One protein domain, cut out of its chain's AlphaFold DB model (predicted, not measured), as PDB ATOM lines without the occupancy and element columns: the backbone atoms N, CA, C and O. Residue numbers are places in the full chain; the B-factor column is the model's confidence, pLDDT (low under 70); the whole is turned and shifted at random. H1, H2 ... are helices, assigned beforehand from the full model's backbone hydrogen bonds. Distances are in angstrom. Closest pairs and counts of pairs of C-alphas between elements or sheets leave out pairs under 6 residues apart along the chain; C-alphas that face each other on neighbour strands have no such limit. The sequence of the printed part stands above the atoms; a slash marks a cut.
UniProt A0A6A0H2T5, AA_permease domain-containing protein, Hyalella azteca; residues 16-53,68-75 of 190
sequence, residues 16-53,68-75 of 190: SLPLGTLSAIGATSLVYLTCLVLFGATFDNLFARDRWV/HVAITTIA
ATOM      1  N   SER A  16      12.817 -58.650   5.437       86.19
ATOM      2  CA  SER A  16      13.955 -58.259   6.271       86.19
ATOM      3  C   SER A  16      15.310 -58.442   5.583       86.19
ATOM      4  O   SER A  16      16.214 -57.646   5.825       86.19
ATOM      5  N   LEU A  17      15.459 -59.437   4.698       86.25
ATOM      6  CA  LEU A  17      16.699 -59.637   3.938       86.25
ATOM      7  C   LEU A  17      17.034 -58.452   3.014       86.25
ATOM      8  O   LEU A  17      18.142 -57.922   3.148       86.25
ATOM      9  N   PRO A  18      16.142 -58.001   2.104       84.44
ATOM     10  CA  PRO A  18      16.472 -56.895   1.209       84.44
ATOM     11  C   PRO A  18      16.649 -55.581   1.972       84.44
ATOM     12  O   PRO A  18      17.629 -54.879   1.739       84.44
ATOM     13  N   LEU A  19      15.757 -55.277   2.923       86.56
ATOM     14  CA  LEU A  19      15.823 -54.029   3.684       86.56
ATOM     15  C   LEU A  19      17.099 -53.955   4.534       86.56
ATOM     16  O   LEU A  19      17.800 -52.951   4.487       86.56
ATOM     17  N   GLY A  20      17.421 -55.030   5.263       89.50
ATOM     18  CA  GLY A  20      18.609 -55.090   6.115       89.50
ATOM     19  C   GLY A  20      19.915 -55.101   5.322       89.50
ATOM     20  O   GLY A  20      20.897 -54.500   5.744       89.50
ATOM     21  N   THR A  21      19.939 -55.747   4.152       90.38
ATOM     22  CA  THR A  21      21.142 -55.765   3.306       90.38
ATOM     23  C   THR A  21      21.395 -54.395   2.677       90.38
ATOM     24  O   THR A  21      22.523 -53.913   2.726       90.38
ATOM     25  N   LEU A  22      20.363 -53.747   2.123       89.62
ATOM     26  CA  LEU A  22      20.502 -52.428   1.498       89.62
ATOM     27  C   LEU A  22      20.830 -51.336   2.521       89.62
ATOM     28  O   LEU A  22      21.701 -50.510   2.258       89.62
ATOM     29  N   SER A  23      20.192 -51.351   3.697       91.00
ATOM     30  CA  SER A  23      20.502 -50.381   4.754       91.00
ATOM     31  C   SER A  23      21.926 -50.552   5.282       91.00
ATOM     32  O   SER A  23      22.625 -49.557   5.462       91.00
ATOM     33  N   ALA A  24      22.393 -51.794   5.458       91.56
ATOM     34  CA  ALA A  24      23.764 -52.070   5.872       91.56
ATOM     35  C   ALA A  24      24.787 -51.578   4.836       91.56
ATOM     36  O   ALA A  24      25.765 -50.944   5.222       91.56
ATOM     37  N   ILE A  25      24.552 -51.818   3.539       92.31
ATOM     38  CA  ILE A  25      25.418 -51.314   2.458       92.31
ATOM     39  C   ILE A  25      25.436 -49.782   2.443       92.31
ATOM     40  O   ILE A  25      26.504 -49.186   2.315       92.31
ATOM     41  N   GLY A  26      24.279 -49.134   2.596       93.88
ATOM     42  CA  GLY A  26      24.195 -47.674   2.658       93.88
ATOM     43  C   GLY A  26      24.971 -47.099   3.844       93.88
ATOM     44  O   GLY A  26      25.777 -46.187   3.671       93.88
ATOM     45  N   ALA A  27      24.790 -47.680   5.032       95.19
ATOM     46  CA  ALA A  27      25.478 -47.248   6.244       95.19
ATOM     47  C   ALA A  27      27.002 -47.409   6.134       95.19
ATOM     48  O   ALA A  27      27.739 -46.472   6.439       95.19
ATOM     49  N   THR A  28      27.494 -48.559   5.659       93.56
ATOM     50  CA  THR A  28      28.943 -48.771   5.507       93.56
ATOM     51  C   THR A  28      29.541 -47.879   4.427       93.56
ATOM     52  O   THR A  28      30.616 -47.326   4.638       93.56
ATOM     53  N   SER A  29      28.842 -47.677   3.307       93.44
ATOM     54  CA  SER A  29      29.297 -46.780   2.235       93.44
ATOM     55  C   SER A  29      29.423 -45.341   2.728       93.44
ATOM     56  O   SER A  29      30.435 -44.692   2.473       93.44
ATOM     57  N   LEU A  30      28.440 -44.858   3.494       96.00
ATOM     58  CA  LEU A  30      28.479 -43.523   4.087       96.00
ATOM     59  C   LEU A  30      29.655 -43.375   5.055       96.00
ATOM     60  O   LEU A  30      30.379 -42.381   4.983       96.00
ATOM     61  N   VAL A  31      29.884 -44.365   5.921       93.81
ATOM     62  CA  VAL A  31      31.031 -44.361   6.840       93.81
ATOM     63  C   VAL A  31      32.348 -44.334   6.064       93.81
ATOM     64  O   VAL A  31      33.203 -43.504   6.363       93.81
ATOM     65  N   TYR A  32      32.510 -45.168   5.032       91.38
ATOM     66  CA  TYR A  32      33.730 -45.176   4.220       91.38
ATOM     67  C   TYR A  32      33.976 -43.848   3.501       91.38
ATOM     68  O   TYR A  32      35.104 -43.357   3.527       91.38
ATOM     69  N   LEU A  33      32.945 -43.244   2.906       93.19
ATOM     70  CA  LEU A  33      33.060 -41.949   2.228       93.19
ATOM     71  C   LEU A  33      33.383 -40.819   3.208       93.19
ATOM     72  O   LEU A  33      34.253 -39.998   2.932       93.19
ATOM     73  N   THR A  34      32.726 -40.806   4.369       92.12
ATOM     74  CA  THR A  34      32.978 -39.804   5.413       92.12
ATOM     75  C   THR A  34      34.411 -39.914   5.921       92.12
ATOM     76  O   THR A  34      35.119 -38.912   5.983       92.12
ATOM     77  N   CYS A  35      34.875 -41.134   6.207       86.88
ATOM     78  CA  CYS A  35      36.267 -41.374   6.565       86.88
ATOM     79  C   CYS A  35      37.204 -40.881   5.458       86.88
ATOM     80  O   CYS A  35      38.123 -40.132   5.753       86.88
ATOM     81  N   LEU A  36      36.958 -41.231   4.194       87.75
ATOM     82  CA  LEU A  36      37.806 -40.821   3.072       87.75
ATOM     83  C   LEU A  36      37.961 -39.294   2.984       87.75
ATOM     84  O   LEU A  36      39.082 -38.807   2.843       87.75
ATOM     85  N   VAL A  37      36.864 -38.545   3.118       88.94
ATOM     86  CA  VAL A  37      36.885 -37.073   3.088       88.94
ATOM     87  C   VAL A  37      37.640 -36.502   4.291       88.94
ATOM     88  O   VAL A  37      38.498 -35.641   4.116       88.94
ATOM     89  N   LEU A  38      37.375 -37.004   5.501       85.81
ATOM     90  CA  LEU A  38      38.057 -36.546   6.716       85.81
ATOM     91  C   LEU A  38      39.560 -36.860   6.689       85.81
ATOM     92  O   LEU A  38      40.370 -36.029   7.093       85.81
ATOM     93  N   PHE A  39      39.941 -38.028   6.167       80.69
ATOM     94  CA  PHE A  39      41.340 -38.406   5.964       80.69
ATOM     95  C   PHE A  39      42.042 -37.466   4.989       80.69
ATOM     96  O   PHE A  39      43.121 -36.970   5.304       80.69
ATOM     97  N   GLY A  40      41.419 -37.192   3.840       81.44
ATOM     98  CA  GLY A  40      41.967 -36.275   2.840       81.44
ATOM     99  C   GLY A  40      42.053 -34.824   3.321       81.44
ATOM    100  O   GLY A  40      42.952 -34.104   2.908       81.44
ATOM    101  N   ALA A  41      41.152 -34.400   4.211       83.75
ATOM    102  CA  ALA A  41      41.175 -33.059   4.792       83.75
ATOM    103  C   ALA A  41      42.218 -32.890   5.912       83.75
ATOM    104  O   ALA A  41      42.623 -31.764   6.187       83.75
ATOM    105  N   THR A  42      42.631 -33.980   6.572       77.94
ATOM    106  CA  THR A  42      43.474 -33.909   7.782       77.94
ATOM    107  C   THR A  42      44.932 -34.314   7.545       77.94
ATOM    108  O   THR A  42      45.806 -33.853   8.277       77.94
ATOM    109  N   PHE A  43      45.230 -35.164   6.555       69.69
ATOM    110  CA  PHE A  43      46.595 -35.648   6.303       69.69
ATOM    111  C   PHE A  43      47.180 -35.129   4.988       69.69
ATOM    112  O   PHE A  43      46.556 -35.231   3.935       69.69
ATOM    113  N   ASP A  44      48.439 -34.686   5.033       67.94
ATOM    114  CA  ASP A  44      49.220 -34.385   3.832       67.94
ATOM    115  C   ASP A  44      49.518 -35.651   3.005       67.94
ATOM    116  O   ASP A  44      49.776 -36.739   3.534       67.94
ATOM    117  N   ASN A  45      49.573 -35.489   1.677       58.69
ATOM    118  CA  ASN A  45      49.776 -36.568   0.695       58.69
ATOM    119  C   ASN A  45      51.034 -37.430   0.943       58.69
ATOM    120  O   ASN A  45      51.069 -38.600   0.557       58.69
ATOM    121  N   LEU A  46      52.065 -36.863   1.580       54.28
ATOM    122  CA  LEU A  46      53.315 -37.557   1.918       54.28
ATOM    123  C   LEU A  46      53.140 -38.539   3.088       54.28
ATOM    124  O   LEU A  46      53.707 -39.627   3.050       54.28
ATOM    125  N   PHE A  47      52.296 -38.211   4.074       55.28
ATOM    126  CA  PHE A  47      51.980 -39.102   5.198       55.28
ATOM    127  C   PHE A  47      50.942 -40.168   4.833       55.28
ATOM    128  O   PHE A  47      50.949 -41.250   5.408       55.28
ATOM    129  N   ALA A  48      50.077 -39.900   3.848       55.62
ATOM    130  CA  ALA A  48      49.074 -40.861   3.383       55.62
ATOM    131  C   ALA A  48      49.674 -42.053   2.608       55.62
ATOM    132  O   ALA A  48      49.055 -43.117   2.526       55.62
ATOM    133  N   ARG A  49      50.861 -41.882   2.009       59.38
ATOM    134  CA  ARG A  49      51.536 -42.930   1.224       59.38
ATOM    135  C   ARG A  49      52.400 -43.860   2.059       59.38
ATOM    136  O   ARG A  49      52.617 -44.999   1.638       59.38
ATOM    137  N   ASP A  50      52.871 -43.403   3.215       58.28
ATOM    138  CA  ASP A  50      53.621 -44.263   4.116       58.28
ATOM    139  C   ASP A  50      52.659 -45.097   4.972       58.28
ATOM    140  O   ASP A  50      51.786 -44.582   5.670       58.28
ATOM    141  N   ARG A  51      52.805 -46.424   4.902       56.75
ATOM    142  CA  ARG A  51      51.975 -47.359   5.680       56.75
ATOM    143  C   ARG A  51      52.290 -47.283   7.173       56.75
ATOM    144  O   ARG A  51      51.474 -47.730   7.981       56.75
ATOM    145  N   TRP A  52      53.456 -46.745   7.529       52.97
ATOM    146  CA  TRP A  52      53.956 -46.691   8.895       52.97
ATOM    147  C   TRP A  52      54.498 -45.299   9.192       52.97
ATOM    148  O   TRP A  52      55.568 -44.933   8.722       52.97
ATOM    149  N   VAL A  53      53.798 -44.530  10.023       52.28
ATOM    150  CA  VAL A  53      54.307 -43.231  10.461       52.28
ATOM    151  C   VAL A  53      55.183 -43.457  11.691       52.28
ATOM    152  O   VAL A  53      54.737 -44.018  12.697       52.28
ATOM    153  N   HIS A  68      53.240 -46.207  14.227       52.31
ATOM    154  CA  HIS A  68      51.824 -45.945  14.395       52.31
ATOM    155  C   HIS A  68      51.175 -45.796  13.019       52.31
ATOM    156  O   HIS A  68      51.739 -45.207  12.097       52.31
ATOM    157  N   VAL A  69      49.985 -46.369  12.856       59.69
ATOM    158  CA  VAL A  69      49.185 -46.155  11.645       59.69
ATOM    159  C   VAL A  69      48.687 -44.713  11.687       59.69
ATOM    160  O   VAL A  69      48.214 -44.294  12.739       59.69
ATOM    161  N   ALA A  70      48.755 -43.957  10.588       64.44
ATOM    162  CA  ALA A  70      48.404 -42.529  10.559       64.44
ATOM    163  C   ALA A  70      47.067 -42.210  11.267       64.44
ATOM    164  O   ALA A  70      46.993 -41.285  12.059       64.44
ATOM    165  N   ILE A  71      46.044 -43.060  11.112       67.94
ATOM    166  CA  ILE A  71      44.735 -42.955  11.792       67.94
ATOM    167  C   ILE A  71      44.796 -42.863  13.326       67.94
ATOM    168  O   ILE A  71      43.910 -42.288  13.952       67.94
ATOM    169  N   THR A  72      45.829 -43.430  13.946       66.06
ATOM    170  CA  THR A  72      45.966 -43.494  15.405       66.06
ATOM    171  C   THR A  72      46.328 -42.143  16.021       66.06
ATOM    172  O   THR A  72      46.027 -41.932  17.193       66.06
ATOM    173  N   THR A  73      46.880 -41.201  15.244       67.69
ATOM    174  CA  THR A  73      47.211 -39.849  15.731       67.69
ATOM    175  C   THR A  73      45.977 -38.966  15.932       67.69
ATOM    176  O   THR A  73      46.040 -38.008  16.694       67.69
ATOM    177  N   ILE A  74      44.850 -39.306  15.296       72.12
ATOM    178  CA  ILE A  74      43.565 -38.587  15.408       72.12
ATOM    179  C   ILE A  74      42.631 -39.262  16.433       72.12
ATOM    180  O   ILE A  74      41.584 -38.728  16.793       72.12
ATOM    181  N   ALA A  75      42.986 -40.446  16.939       75.69
ATOM    182  CA  ALA A  75      42.120 -41.214  17.827       75.69
ATOM    183  C   ALA A  75      41.963 -40.550  19.214       75.69
ATOM    184  O   ALA A  75      42.907 -40.485  20.000       75.69
TER     185      ALA A  75
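What this domain is: This is residues 16 to 53 and 68 to 75 of the 190 residues of the protein "AA_permease domain-containing protein" of Hyalella azteca (UniProt A0A6A0H2T5). One long, straight helix, H1, makes a rod, and at its far end sits a small loose head of two very short helices, H2 and H3, with the loop residues around them. Residues 16 to 38 of H1 stand free and stick out from this head as a handle. The printed part has 46 residues with three named helices, in the order H1, H2, H3, and no named strand; the class is all helix. The whole is extended, with a radius of gyration of the C-alphas of 14.7 A, and spans 44 by 18 by 17 A.

Where its parts are: H1, residues 16 to 42, begins with C-alpha 16 at (13.955, -58.259, 6.271) and ends with C-alpha 42 at (43.474, -33.909, 7.782), a length of 38.3 A. H2, residues 45 to 49, measures 6.6 A from first to last C-alpha. H3, residues 70 to 73, measures 5.9 A and ends with C-alpha 73 at (47.211, -39.849, 15.731).

How they stand to each other: H1 touches no helix. A tight link of 2 residues joins it to H2, yet the two are only just apart, their closest C-alphas being 8.5 A from each other. H1 and H3 are also only just apart, at 8.1 A between their closest C-alphas. H2 and H3 are close but not clearly touching; their closest C-alphas, those of Phe 47 and Ala 70, are 7.3 A apart. In H1 every O i to N i+4 pair is within hydrogen-bond range; in H2 0 of 1 is, with 0 of 2 O i to N i+3 pairs, and H3 is too short for an O i to N i+4 pair.

The domain as a whole: The two C-alphas farthest apart, those of Ser 16 and Leu 46, are 44.7 A from each other. Residues 54 to 67 are not printed, and C-alphas 53 and 68 are 5.4 A apart across this cut, which falls in the link from H2 to H3. The mean pLDDT of the printed part is 77.6; residues 43 to 53 and 68 to 73 are under 70.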